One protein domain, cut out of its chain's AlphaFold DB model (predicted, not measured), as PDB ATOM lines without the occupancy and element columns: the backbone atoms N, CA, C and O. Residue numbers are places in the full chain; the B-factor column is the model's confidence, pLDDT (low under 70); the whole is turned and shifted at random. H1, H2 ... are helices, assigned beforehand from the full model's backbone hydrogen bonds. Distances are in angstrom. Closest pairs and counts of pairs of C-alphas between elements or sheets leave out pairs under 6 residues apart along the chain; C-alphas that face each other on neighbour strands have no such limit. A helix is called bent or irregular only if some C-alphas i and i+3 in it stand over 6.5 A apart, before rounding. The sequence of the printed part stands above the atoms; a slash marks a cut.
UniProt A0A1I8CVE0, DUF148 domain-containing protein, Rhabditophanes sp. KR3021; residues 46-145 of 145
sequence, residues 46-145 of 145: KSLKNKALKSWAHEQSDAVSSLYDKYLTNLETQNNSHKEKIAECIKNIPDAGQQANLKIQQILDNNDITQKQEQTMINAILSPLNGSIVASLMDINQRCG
ATOM      1  N   LYS A  46     446.615 436.177 473.402       90.62
ATOM      2  CA  LYS A  46     446.342 434.753 473.130       90.62
ATOM      3  C   LYS A  46     446.559 434.400 471.653       90.62
ATOM      4  O   LYS A  46     447.229 433.416 471.362       90.62
ATOM      5  N   SER A  47     446.106 435.243 470.723       91.44
ATOM      6  CA  SER A  47     446.300 435.053 469.277       91.44
ATOM      7  C   SER A  47     447.778 434.974 468.884       91.44
ATOM      8  O   SER A  47     448.182 434.063 468.162       91.44
ATOM      9  N   LEU A  48     448.606 435.883 469.404       93.69
ATOM     10  CA  LEU A  48     450.048 435.893 469.150       93.69
ATOM     11  C   LEU A  48     450.751 434.698 469.797       93.69
ATOM     12  O   LEU A  48     451.621 434.105 469.166       93.69
ATOM     13  N   LYS A  49     450.345 434.310 471.010       93.44
ATOM     14  CA  LYS A  49     450.851 433.111 471.692       93.44
ATOM     15  C   LYS A  49     450.567 431.849 470.880       93.44
ATOM     16  O   LYS A  49     451.488 431.098 470.591       93.44
ATOM     17  N   ASN A  50     449.324 431.666 470.437       92.44
ATOM     18  CA  ASN A  50     448.927 430.522 469.616       92.44
ATOM     19  C   ASN A  50     449.720 430.478 468.303       92.44
ATOM     20  O   ASN A  50     450.174 429.414 467.887       92.44
ATOM     21  N   LYS A  51     449.935 431.638 467.671       95.12
ATOM     22  CA  LYS A  51     450.732 431.737 466.444       95.12
ATOM     23  C   LYS A  51     452.198 431.370 466.690       95.12
ATOM     24  O   LYS A  51     452.754 430.595 465.924       95.12
ATOM     25  N   ALA A  52     452.789 431.870 467.775       95.69
ATOM     26  CA  ALA A  52     454.166 431.569 468.161       95.69
ATOM     27  C   ALA A  52     454.369 430.084 468.496       95.69
ATOM     28  O   ALA A  52     455.343 429.498 468.044       95.69
ATOM     29  N   LEU A  53     453.442 429.456 469.226       96.06
ATOM     30  CA  LEU A  53     453.518 428.026 469.544       96.06
ATOM     31  C   LEU A  53     453.335 427.146 468.307       96.06
ATOM     32  O   LEU A  53     454.014 426.133 468.166       96.06
ATOM     33  N   LYS A  54     452.458 427.550 467.381       95.50
ATOM     34  CA  LYS A  54     452.315 426.858 466.101       95.50
ATOM     35  C   LYS A  54     453.594 426.954 465.268       95.50
ATOM     36  O   LYS A  54     454.066 425.936 464.777       95.50
ATOM     37  N   SER A  55     454.180 428.147 465.148       97.25
ATOM     38  CA  SER A  55     455.479 428.329 464.489       97.25
ATOM     39  C   SER A  55     456.571 427.496 465.156       97.25
ATOM     40  O   SER A  55     457.243 426.735 464.471       97.25
ATOM     41  N   TRP A  56     456.669 427.549 466.488       97.62
ATOM     42  CA  TRP A  56     457.600 426.734 467.266       97.62
ATOM     43  C   TRP A  56     457.479 425.249 466.915       97.62
ATOM     44  O   TRP A  56     458.496 424.622 466.638       97.62
ATOM     45  N   ALA A  57     456.262 424.697 466.877       97.25
ATOM     46  CA  ALA A  57     456.041 423.279 466.599       97.25
ATOM     47  C   ALA A  57     456.489 422.877 465.185       97.25
ATOM     48  O   ALA A  57     457.081 421.813 465.021       97.25
ATOM     49  N   HIS A  58     456.244 423.730 464.185       95.50
ATOM     50  CA  HIS A  58     456.657 423.498 462.795       95.50
ATOM     51  C   HIS A  58     458.161 423.710 462.552       95.50
ATOM     52  O   HIS A  58     458.684 423.235 461.550       95.50
ATOM     53  N   GLU A  59     458.857 424.408 463.449       96.75
ATOM     54  CA  GLU A  59     460.322 424.533 463.439       96.75
ATOM     55  C   GLU A  59     461.023 423.346 464.125       96.75
ATOM     56  O   GLU A  59     462.244 423.214 464.035       96.75
ATOM     57  N   GLN A  60     460.270 422.485 464.823       95.94
ATOM     58  CA  GLN A  60     460.791 421.246 465.402       95.94
ATOM     59  C   GLN A  60     460.801 420.107 464.361       95.94
ATOM     60  O   GLN A  60     460.719 420.325 463.156       95.94
ATOM     61  N   SER A  61     460.923 418.858 464.819       95.06
ATOM     62  CA  SER A  61     460.804 417.684 463.951       95.06
ATOM     63  C   SER A  61     459.366 417.456 463.473       95.06
ATOM     64  O   SER A  61     458.405 417.812 464.163       95.06
ATOM     65  N   ASP A  62     459.214 416.742 462.352       95.81
ATOM     66  CA  ASP A  62     457.907 416.329 461.813       95.81
ATOM     67  C   ASP A  62     457.035 415.617 462.862       95.81
ATOM     68  O   ASP A  62     455.817 415.800 462.909       95.81
ATOM     69  N   ALA A  63     457.660 414.836 463.750       95.56
ATOM     70  CA  ALA A  63     456.973 414.154 464.842       95.56
ATOM     71  C   ALA A  63     456.373 415.140 465.860       95.56
ATOM     72  O   ALA A  63     455.213 414.983 466.244       95.56
ATOM     73  N   VAL A  64     457.128 416.163 466.280       96.06
ATOM     74  CA  VAL A  64     456.630 417.200 467.199       96.06
ATOM     75  C   VAL A  64     455.507 417.992 466.536       96.06
ATOM     76  O   VAL A  64     454.446 418.142 467.139       96.06
ATOM     77  N   SER A  65     455.709 418.433 465.290       97.25
ATOM     78  CA  SER A  65     454.707 419.183 464.524       97.25
ATOM     79  C   SER A  65     453.386 418.415 464.418       97.25
ATOM     80  O   SER A  65     452.335 418.932 464.791       97.25
ATOM     81  N   SER A  66     453.432 417.156 463.972       96.88
ATOM     82  CA  SER A  66     452.239 416.317 463.794       96.88
ATOM     83  C   SER A  66     451.498 416.057 465.113       96.88
ATOM     84  O   SER A  66     450.270 416.163 465.192       96.88
ATOM     85  N   LEU A  67     452.235 415.773 466.194       95.81
ATOM     86  CA  LEU A  67     451.640 415.579 467.519       95.81
ATOM     87  C   LEU A  67     451.052 416.872 468.091       95.81
ATOM     88  O   LEU A  67     450.073 416.813 468.837       95.81
ATOM     89  N   TYR A  68     451.624 418.029 467.753       95.69
ATOM     90  CA  TYR A  68     451.097 419.325 468.158       95.69
ATOM     91  C   TYR A  68     449.791 419.658 467.424       95.69
ATOM     92  O   TYR A  68     448.809 420.022 468.070       95.69
ATOM     93  N   ASP A  69     449.717 419.430 466.111       95.06
ATOM     94  CA  ASP A  69     448.484 419.627 465.336       95.06
ATOM     95  C   ASP A  69     447.348 418.710 465.825       95.06
ATOM     96  O   ASP A  69     446.199 419.141 466.002       95.06
ATOM     97  N   LYS A  70     447.674 417.448 466.135       94.06
ATOM     98  CA  LYS A  70     446.724 416.512 466.755       94.06
ATOM     99  C   LYS A  70     446.268 416.998 468.131       94.06
ATOM    100  O   LYS A  70     445.085 416.895 468.457       94.06
ATOM    101  N   TYR A  71     447.190 417.528 468.933       92.25
ATOM    102  CA  TYR A  71     446.872 418.110 470.234       92.25
ATOM    103  C   TYR A  71     445.900 419.290 470.103       92.25
ATOM    104  O   TYR A  71     444.900 419.310 470.818       92.25
ATOM    105  N   LEU A  72     446.128 420.214 469.163       90.75
ATOM    106  CA  LEU A  72     445.230 421.350 468.922       90.75
ATOM    107  C   LEU A  72     443.825 420.900 468.510       90.75
ATOM    108  O   LEU A  72     442.841 421.388 469.062       90.75
ATOM    109  N   THR A  73     443.731 419.922 467.606       90.75
ATOM    110  CA  THR A  73     442.443 419.368 467.152       90.75
ATOM    111  C   THR A  73     441.665 418.724 468.306       90.75
ATOM    112  O   THR A  73     440.458 418.928 468.466       90.75
ATOM    113  N   ASN A  74     442.359 417.957 469.153       88.31
ATOM    114  CA  ASN A  74     441.743 417.350 470.328       88.31
ATOM    115  C   ASN A  74     441.319 418.408 471.358       88.31
ATOM    116  O   ASN A  74     440.227 418.316 471.913       88.31
ATOM    117  N   LEU A  75     442.148 419.429 471.584       86.38
ATOM    118  CA  LEU A  75     441.837 420.527 472.495       86.38
ATOM    119  C   LEU A  75     440.592 421.301 472.040       86.38
ATOM    120  O   LEU A  75     439.740 421.621 472.865       86.38
ATOM    121  N   GLU A  76     440.458 421.576 470.743       86.44
ATOM    122  CA  GLU A  76     439.268 422.214 470.173       86.44
ATOM    123  C   GLU A  76     438.013 421.361 470.387       86.44
ATOM    124  O   GLU A  76     437.010 421.850 470.911       86.44
ATOM    125  N   THR A  77     438.093 420.065 470.080       84.38
ATOM    126  CA  THR A  77     436.984 419.120 470.285       84.38
ATOM    127  C   THR A  77     436.554 419.072 471.753       84.38
ATOM    128  O   THR A  77     435.367 419.171 472.067       84.38
ATOM    129  N   GLN A  78     437.520 418.972 472.670       85.88
ATOM    130  CA  GLN A  78     437.264 418.978 474.109       85.88
ATOM    131  C   GLN A  78     436.655 420.302 474.573       85.88
ATOM    132  O   GLN A  78     435.711 420.290 475.354       85.88
ATOM    133  N   ASN A  79     437.148 421.441 474.079       84.62
ATOM    134  CA  ASN A  79     436.600 422.755 474.410       84.62
ATOM    135  C   ASN A  79     435.143 422.896 473.962       84.62
ATOM    136  O   ASN A  79     434.330 423.412 474.726       84.62
ATOM    137  N   ASN A  80     434.804 422.429 472.762       84.69
ATOM    138  CA  ASN A  80     433.437 422.500 472.247       84.69
ATOM    139  C   ASN A  80     432.501 421.592 473.053       84.69
ATOM    140  O   ASN A  80     431.484 422.063 473.555       84.69
ATOM    141  N   SER A  81     432.908 420.342 473.292       85.94
ATOM    142  CA  SER A  81     432.153 419.405 474.137       85.94
ATOM    143  C   SER A  81     431.924 419.956 475.550       85.94
ATOM    144  O   SER A  81     430.827 419.880 476.099       85.94
ATOM    145  N   HIS A  82     432.952 420.567 476.131       83.50
ATOM    146  CA  HIS A  82     432.888 421.208 477.437       83.50
ATOM    147  C   HIS A  82     431.896 422.384 477.462       83.50
ATOM    148  O   HIS A  82     431.063 422.479 478.365       83.50
ATOM    149  N   LYS A  83     431.932 423.261 476.449       84.19
ATOM    150  CA  LYS A  83     430.982 424.379 476.315       84.19
ATOM    151  C   LYS A  83     429.540 423.895 476.210       84.19
ATOM    152  O   LYS A  83     428.669 424.460 476.866       84.19
ATOM    153  N   GLU A  84     429.295 422.854 475.421       88.50
ATOM    154  CA  GLU A  84     427.963 422.266 475.249       88.50
ATOM    155  C   GLU A  84     427.411 421.724 476.571       88.50
ATOM    156  O   GLU A  84     426.277 422.029 476.944       88.50
ATOM    157  N   LYS A  85     428.226 420.990 477.338       88.50
ATOM    158  CA  LYS A  85     427.806 420.466 478.645       88.50
ATOM    159  C   LYS A  85     427.541 421.574 479.666       88.50
ATOM    160  O   LYS A  85     426.547 421.513 480.391       88.50
ATOM    161  N   ILE A  86     428.387 422.609 479.714       87.06
ATOM    162  CA  ILE A  86     428.146 423.778 480.574       87.06
ATOM    163  C   ILE A  86     426.848 424.484 480.169       87.06
ATOM    164  O   ILE A  86     426.069 424.859 481.045       87.06
ATOM    165  N   ALA A  87     426.590 424.640 478.868       87.56
ATOM    166  CA  ALA A  87     425.379 425.284 478.364       87.56
ATOM    167  C   ALA A  87     424.095 424.543 478.769       87.56
ATOM    168  O   ALA A  87     423.057 425.181 478.934       87.56
ATOM    169  N   GLU A  88     424.146 423.226 478.978       89.94
ATOM    170  CA  GLU A  88     423.006 422.484 479.518       89.94
ATOM    171  C   GLU A  88     422.828 422.733 481.019       89.94
ATOM    172  O   GLU A  88     421.738 423.062 481.486       89.94
ATOM    173  N   CYS A  89     423.916 422.661 481.786       89.56
ATOM    174  CA  CYS A  89     423.865 422.846 483.232       89.56
ATOM    175  C   CYS A  89     423.478 424.267 483.656       89.56
ATOM    176  O   CYS A  89     422.800 424.438 484.674       89.56
ATOM    177  N   ILE A  90     423.866 425.281 482.876       91.06
ATOM    178  CA  ILE A  90     423.600 426.687 483.195       91.06
ATOM    179  C   ILE A  90     422.106 427.034 483.165       91.06
ATOM    180  O   ILE A  90     421.682 427.953 483.857       91.06
ATOM    181  N   LYS A  91     421.282 426.276 482.428       90.25
ATOM    182  CA  LYS A  91     419.828 426.508 482.344       90.25
ATOM    183  C   LYS A  91     419.126 426.399 483.700       90.25
ATOM    184  O   LYS A  91     418.037 426.934 483.869       90.25
ATOM    185  N   ASN A  92     419.753 425.721 484.663       88.62
ATOM    186  CA  ASN A  92     419.186 425.441 485.981       88.62
ATOM    187  C   ASN A  92     419.612 426.440 487.070       88.62
ATOM    188  O   ASN A  92     419.280 426.233 488.236       88.62
ATOM    189  N   ILE A  93     420.355 427.498 486.729       89.50
ATOM    190  CA  ILE A  93     420.751 428.542 487.688       89.50
ATOM    191  C   ILE A  93     420.037 429.868 487.401       89.50
ATOM    192  O   ILE A  93     419.536 430.057 486.291       89.50
ATOM    193  N   PRO A  94     419.994 430.809 488.367       93.12
ATOM    194  CA  PRO A  94     419.332 432.096 488.172       93.12
ATOM    195  C   PRO A  94     419.865 432.876 486.965       93.12
ATOM    196  O   PRO A  94     421.055 432.802 486.649       93.12
ATOM    197  N   ASP A  95     419.012 433.707 486.361       94.00
ATOM    198  CA  ASP A  95     419.322 434.503 485.162       94.00
ATOM    199  C   ASP A  95     420.623 435.302 485.284       94.00
ATOM    200  O   ASP A  95     421.416 435.357 484.347       94.00
ATOM    201  N   ALA A  96     420.894 435.879 486.456       91.38
ATOM    202  CA  ALA A  96     422.137 436.606 486.707       91.38
ATOM    203  C   ALA A  96     423.387 435.726 486.505       91.38
ATOM    204  O   ALA A  96     424.384 436.190 485.950       91.38
ATOM    205  N   GLY A  97     423.328 434.450 486.894       90.94
ATOM    206  CA  GLY A  97     424.391 433.478 486.650       90.94
ATOM    207  C   GLY A  97     424.484 433.065 485.181       90.94
ATOM    208  O   GLY A  97     425.584 432.992 484.636       90.94
ATOM    209  N   GLN A  98     423.350 432.881 484.502       93.06
ATOM    210  CA  GLN A  98     423.330 432.595 483.062       93.06
ATOM    211  C   GLN A  98     423.976 433.729 482.252       93.06
ATOM    212  O   GLN A  98     424.851 433.489 481.420       93.06
ATOM    213  N   GLN A  99     423.607 434.978 482.548       93.62
ATOM    214  CA  GLN A  99     424.173 436.173 481.916       93.62
ATOM    215  C   GLN A  99     425.666 436.336 482.221       93.62
ATOM    216  O   GLN A  99     426.442 436.709 481.339       93.62
ATOM    217  N   ALA A 100     426.088 436.037 483.452       91.81
ATOM    218  CA  ALA A 100     427.500 436.029 483.810       91.81
ATOM    219  C   ALA A 100     428.284 434.988 482.998       91.81
ATOM    220  O   ALA A 100     429.319 435.328 482.426       91.81
ATOM    221  N   ASN A 101     427.772 433.759 482.874       91.50
ATOM    222  CA  ASN A 101     428.402 432.716 482.067       91.50
ATOM    223  C   ASN A 101     428.543 433.137 480.598       91.50
ATOM    224  O   ASN A 101     429.625 433.003 480.039       91.50
ATOM    225  N   LEU A 102     427.500 433.716 479.990       92.75
ATOM    226  CA  LEU A 102     427.569 434.212 478.608       92.75
ATOM    227  C   LEU A 102     428.714 435.218 478.412       92.75
ATOM    228  O   LEU A 102     429.500 435.088 477.474       92.75
ATOM    229  N   LYS A 103     428.854 436.188 479.321       93.81
ATOM    230  CA  LYS A 103     429.939 437.181 479.265       93.81
ATOM    231  C   LYS A 103     431.317 436.554 479.488       93.81
ATOM    232  O   LYS A 103     432.277 436.942 478.828       93.81
ATOM    233  N   ILE A 104     431.425 435.577 480.390       91.75
ATOM    234  CA  ILE A 104     432.673 434.837 480.621       91.75
ATOM    235  C   ILE A 104     433.078 434.076 479.354       91.75
ATOM    236  O   ILE A 104     434.228 434.189 478.936       91.75
ATOM    237  N   GLN A 105     432.149 433.379 478.691       89.88
ATOM    238  CA  GLN A 105     432.434 432.678 477.433       89.88
ATOM    239  C   GLN A 105     432.924 433.640 476.341       89.88
ATOM    240  O   GLN A 105     433.914 433.353 475.674       89.88
ATOM    241  N   GLN A 106     432.320 434.828 476.220       93.50
ATOM    242  CA  GLN A 106     432.780 435.860 475.279       93.50
ATOM    243  C   GLN A 106     434.226 436.312 475.546       93.50
ATOM    244  O   GLN A 106     434.977 436.562 474.606       93.50
ATOM    245  N   ILE A 107     434.641 436.409 476.813       91.69
ATOM    246  CA  ILE A 107     436.025 436.753 477.175       91.69
ATOM    247  C   ILE A 107     436.977 435.596 476.856       91.69
ATOM    248  O   ILE A 107     438.059 435.822 476.304       91.69
ATOM    249  N   LEU A 108     436.585 434.362 477.186       89.81
ATOM    250  CA  LEU A 108     437.389 433.170 476.906       89.81
ATOM    251  C   LEU A 108     437.630 433.003 475.396       89.81
ATOM    252  O   LEU A 108     438.752 432.687 474.992       89.81
ATOM    253  N   ASP A 109     436.633 433.328 474.573       90.06
ATOM    254  CA  ASP A 109     436.708 433.264 473.108       90.06
ATOM    255  C   ASP A 109     437.430 434.458 472.467       90.06
ATOM    256  O   ASP A 109     437.871 434.387 471.317       90.06
ATOM    257  N   ASN A 110     437.622 435.549 473.210       91.25
ATOM    258  CA  ASN A 110     438.366 436.702 472.725       91.25
ATOM    259  C   ASN A 110     439.869 436.403 472.703       91.25
ATOM    260  O   ASN A 110     440.527 436.413 473.739       91.25
ATOM    261  N   ASN A 111     440.441 436.181 471.521       91.12
ATOM    262  CA  ASN A 111     441.870 435.902 471.365       91.12
ATOM    263  C   ASN A 111     442.771 437.154 471.338       91.12
ATOM    264  O   ASN A 111     443.995 437.020 471.346       91.12
ATOM    265  N   ASP A 112     442.205 438.361 471.367       94.81
ATOM    266  CA  ASP A 112     442.950 439.623 471.252       94.81
ATOM    267  C   ASP A 112     443.315 440.270 472.592       94.81
ATOM    268  O   ASP A 112     443.847 441.386 472.627       94.81
ATOM    269  N   ILE A 113     443.092 439.544 473.685       91.44
ATOM    270  CA  ILE A 113     443.474 439.925 475.044       91.44
ATOM    271  C   ILE A 113     444.621 439.053 475.563       91.44
ATOM    272  O   ILE A 113     444.873 437.944 475.079       91.44
ATOM    273  N   THR A 114     445.339 439.565 476.558       91.06
ATOM    274  CA  THR A 114     446.315 438.788 477.331       91.06
ATOM    275  C   THR A 114     445.621 437.967 478.416       91.06
ATOM    276  O   THR A 114     444.488 438.246 478.809       91.06
ATOM    277  N   GLN A 115     446.329 436.986 478.973       86.44
ATOM    278  CA  GLN A 115     445.836 436.181 480.096       86.44
ATOM    279  C   GLN A 115     445.515 437.030 481.337       86.44
ATOM    280  O   GLN A 115     444.513 436.816 482.015       86.44
ATOM    281  N   LYS A 116     446.330 438.058 481.603       89.00
ATOM    282  CA  LYS A 116     446.084 439.007 482.696       89.00
ATOM    283  C   LYS A 116     444.802 439.816 482.473       89.00
ATOM    284  O   LYS A 116     444.063 440.083 483.422       89.00
ATOM    285  N   GLN A 117     444.539 440.219 481.230       92.00
ATOM    286  CA  GLN A 117     443.316 440.934 480.867       92.00
ATOM    287  C   GLN A 117     442.089 440.027 480.979       92.00
ATOM    288  O   GLN A 117     441.111 440.442 481.589       92.00
ATOM    289  N   GLU A 118     442.167 438.790 480.484       91.81
ATOM    290  CA  GLU A 118     441.123 437.767 480.653       91.81
ATOM    291  C   GLU A 118     440.737 437.607 482.127       91.81
ATOM    292  O   GLU A 118     439.572 437.783 482.478       91.81
ATOM    293  N   GLN A 119     441.718 437.381 483.006       91.12
ATOM    294  CA  GLN A 119     441.468 437.225 484.439       91.12
ATOM    295  C   GLN A 119     440.829 438.477 485.055       91.12
ATOM    296  O   GLN A 119     439.901 438.378 485.854       91.12
ATOM    297  N   THR A 120     441.294 439.663 484.660       93.12
ATOM    298  CA  THR A 120     440.742 440.938 485.142       93.12
ATOM    299  C   THR A 120     439.282 441.112 484.715       93.12
ATOM    300  O   THR A 120     438.442 441.487 485.529       93.12
ATOM    301  N   MET A 121     438.965 440.807 483.454       93.56
ATOM    302  CA  MET A 121     437.612 440.916 482.904       93.56
ATOM    303  C   MET A 121     436.660 439.887 483.526       93.56
ATOM    304  O   MET A 121     435.532 440.235 483.870       93.56
ATOM    305  N   ILE A 122     437.113 438.645 483.734       92.69
ATOM    306  CA  ILE A 122     436.328 437.606 484.419       92.69
ATOM    307  C   ILE A 122     436.058 438.017 485.870       92.69
ATOM    308  O   ILE A 122     434.913 437.976 486.318       92.69
ATOM    309  N   ASN A 123     437.076 438.488 486.595       92.25
ATOM    310  CA  ASN A 123     436.904 438.950 487.973       92.25
ATOM    311  C   ASN A 123     435.922 440.124 488.070       92.25
ATOM    312  O   ASN A 123     435.137 440.175 489.012       92.25
ATOM    313  N   ALA A 124     435.922 441.037 487.095       94.44
ATOM    314  CA  ALA A 124     434.968 442.142 487.041       94.44
ATOM    315  C   ALA A 124     433.516 441.685 486.794       94.44
ATOM    316  O   ALA A 124     432.586 442.367 487.219       94.44
ATOM    317  N   ILE A 125     433.305 440.540 486.133       92.25
ATOM    318  CA  ILE A 125     431.972 439.932 485.990       92.25
ATOM    319  C   ILE A 125     431.531 439.265 487.288       92.25
ATOM    320  O   ILE A 125     430.357 439.349 487.639       92.25
ATOM    321  N   LEU A 126     432.450 438.587 487.979       90.12
ATOM    322  CA  LEU A 126     432.132 437.787 489.160       90.12
ATOM    323  C   LEU A 126     431.999 438.621 490.441       90.12
ATOM    324  O   LEU A 126     431.159 438.299 491.275       90.12
ATOM    325  N   SER A 127     432.786 439.688 490.604       92.06
ATOM    326  CA  SER A 127     432.818 440.486 491.837       92.06
ATOM    327  C   SER A 127     431.488 441.130 492.265       92.06
ATOM    328  O   SER A 127     431.258 441.186 493.474       92.06
ATOM    329  N   PRO A 128     430.586 441.590 491.369       91.94
ATOM    330  CA  PRO A 128     429.288 442.123 491.783       91.94
ATOM    331  C   PRO A 128     428.226 441.039 492.030       91.94
ATOM    332  O   PRO A 128     427.115 441.368 492.446       91.94
ATOM    333  N   LEU A 129     428.506 439.765 491.730       89.81
ATOM    334  CA  LEU A 129     427.526 438.689 491.878       89.81
ATOM    335  C   LEU A 129     427.407 438.231 493.332       89.81
ATOM    336  O   LEU A 129     428.342 438.306 494.126       89.81
ATOM    337  N   ASN A 130     426.240 437.679 493.665       90.31
ATOM    338  CA  ASN A 130     426.046 436.998 494.938       90.31
ATOM    339  C   ASN A 130     426.975 435.772 495.034       90.31
ATOM    340  O   ASN A 130     427.087 435.002 494.078       90.31
ATOM    341  N   GLY A 131     427.587 435.554 496.203       88.69
ATOM    342  CA  GLY A 131     428.482 434.421 496.448       88.69
ATOM    343  C   GLY A 131     427.867 433.047 496.151       88.69
ATOM    344  O   GLY A 131     428.583 432.164 495.687       88.69
ATOM    345  N   SER A 132     426.551 432.865 496.324       89.50
ATOM    346  CA  SER A 132     425.869 431.617 495.953       89.50
ATOM    347  C   SER A 132     425.844 431.390 494.440       89.50
ATOM    348  O   SER A 132     426.080 430.276 493.987       89.50
ATOM    349  N   ILE A 133     425.640 432.449 493.650       87.94
ATOM    350  CA  ILE A 133     425.670 432.391 492.182       87.94
ATOM    351  C   ILE A 133     427.088 432.080 491.704       87.94
ATOM    352  O   ILE A 133     427.269 431.239 490.826       87.94
ATOM    353  N   VAL A 134     428.097 432.718 492.304       87.69
ATOM    354  CA  VAL A 134     429.509 432.435 492.004       87.69
ATOM    355  C   VAL A 134     429.847 430.975 492.318       87.69
ATOM    356  O   VAL A 134     430.455 430.304 491.487       87.69
ATOM    357  N   ALA A 135     429.397 430.453 493.462       89.12
ATOM    358  CA  ALA A 135     429.590 429.053 493.826       89.12
ATOM    359  C   ALA A 135     428.903 428.097 492.838       89.12
ATOM    360  O   ALA A 135     429.526 427.132 492.403       89.12
ATOM    361  N   SER A 136     427.666 428.385 492.416       88.12
ATOM    362  CA  SER A 136     426.974 427.582 491.396       88.12
ATOM    363  C   SER A 136     427.693 427.596 490.047       88.12
ATOM    364  O   SER A 136     427.762 426.567 489.384       88.12
ATOM    365  N   LEU A 137     428.263 428.736 489.639       87.06
ATOM    366  CA  LEU A 137     429.066 428.826 488.415       87.06
ATOM    367  C   LEU A 137     430.338 427.974 488.506       87.06
ATOM    368  O   LEU A 137     430.677 427.274 487.553       87.06
ATOM    369  N   MET A 138     431.024 428.006 489.650       87.81
ATOM    370  CA  MET A 138     432.217 427.191 489.889       87.81
ATOM    371  C   MET A 138     431.892 425.692 489.920       87.81
ATOM    372  O   MET A 138     432.609 424.913 489.294       87.81
ATOM    373  N   ASP A 139     430.800 425.296 490.583       87.62
ATOM    374  CA  ASP A 139     430.330 423.906 490.645       87.62
ATOM    375  C   ASP A 139     429.953 423.369 489.259       87.62
ATOM    376  O   ASP A 139     430.425 422.308 488.855       87.62
ATOM    377  N   ILE A 140     429.181 424.128 488.471       84.81
ATOM    378  CA  ILE A 140     428.810 423.737 487.101       84.81
ATOM    379  C   ILE A 140     430.049 423.504 486.243       84.81
ATOM    380  O   ILE A 140     430.127 422.513 485.517       84.81
ATOM    381  N   ASN A 141     431.026 424.396 486.349       81.06
ATOM    382  CA  ASN A 141     432.266 424.311 485.600       81.06
ATOM    383  C   ASN A 141     433.112 423.077 485.981       81.06
ATOM    384  O   ASN A 141     433.856 422.580 485.144       81.06
ATOM    385  N   GLN A 142     432.985 422.563 487.210       82.81
ATOM    386  CA  GLN A 142     433.654 421.334 487.663       82.81
ATOM    387  C   GLN A 142     432.862 420.061 487.350       82.81
ATOM    388  O   GLN A 142     433.447 419.047 486.984       82.81
ATOM    389  N   ARG A 143     431.537 420.088 487.525       80.81
ATOM    390  CA  ARG A 143     430.668 418.908 487.403       80.81
ATOM    391  C   ARG A 143     430.286 418.600 485.960       80.81
ATOM    392  O   ARG A 143     430.111 417.440 485.604       80.81
ATOM    393  N   CYS A 144     430.082 419.643 485.164       78.56
ATOM    394  CA  CYS A 144     429.618 419.527 483.784       78.56
ATOM    395  C   CYS A 144     430.754 419.691 482.775       78.56
ATOM    396  O   CYS A 144     430.573 419.381 481.602       78.56
ATOM    397  N   GLY A 145     431.904 420.185 483.227       62.22
ATOM    398  CA  GLY A 145     433.081 420.404 482.410       62.22
ATOM    399  C   GLY A 145     433.859 419.144 482.076       62.22
ATOM    400  O   GLY A 145     434.287 419.024 480.904       62.22
TER     401      GLY A 145
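What this domain is: This is residues 46 to 145 of the 145 residues of the protein "DUF148 domain-containing protein" of Rhabditophanes sp. KR3021 (UniProt A0A1I8CVE0). A long helix, H2, makes the length of a loose, elongated frame; H1 folds back at one of its ends and H3 at the other, while H4 folds back beside H3 and H5 crosses near the corner of H2 and H3. The printed part has 100 residues with five named helices, H1 to H5 in chain order, no named strand, class all helix. It is loose, with a radius of gyration of the C-alphas of 16.5 A, and spans 50 by 25 by 15 A, only just elongated.

How they stand to each other: Begin at H2, residues 62 to 92, a hub with H3, residues 95 to 109; each touches three helices. H2 and H3 form a hairpin at a shallow tilt of 13 degrees, touching through residues 90 to 91 and 97 to 101; the closest C-alphas, Ile 90 and Gln 98, are 5.9 A apart. At the other end, residues 64 to 68 touch residues 54 to 59 of H1, residues 46 to 59, in a hairpin; the closest C-alphas, Ala 57 and Ser 65, are 4.8 A apart. H4, residues 115 to 126, touches H3 in a hairpin at a shallow tilt of 8 degrees, with C-alphas 104 and 122 closest at 6.0 A. H5, residues 131 to 143, touches H3 at a steep tilt of 55 degrees, where residues 133 to 137 of H5 touch residues 96 to 101 of H3; the closest C-alphas, Gly 97 and Ile 133, are 5.8 A apart. Residues 137 to 141 of H5 touch residues 86 to 90 of H2, with C-alphas 89 and 140 closest at 6.3 A. H1 is apart from H3 and H5, and H2 from H4. Every O i to N i+4 pair is within hydrogen-bond range in H1, H3, H4 and H5; in H2, 25 of 27 are.

Where its parts are: Find C-alpha 62 at (457.907, 416.329, 461.813); H2 runs 46.5 A to C-alpha 92 at (419.186, 425.441, 485.981). H2 is neither bent nor irregular, but only just: C-alphas 89 and 92 are 6.0 A apart. H1 spans 19.8 A, H3 21.2 A, H4 16.5 A and H5 18.1 A, ending at C-alpha 143 at (430.668, 418.908, 487.403).

The domain as a whole: The C-alphas farthest apart, Ser 61 and Asn 130, are 50.4 A apart. The printed part has no cut, and the four links are tight. The mean pLDDT of the printed part is 90.6; only residue 145, the chain's last, is under 70.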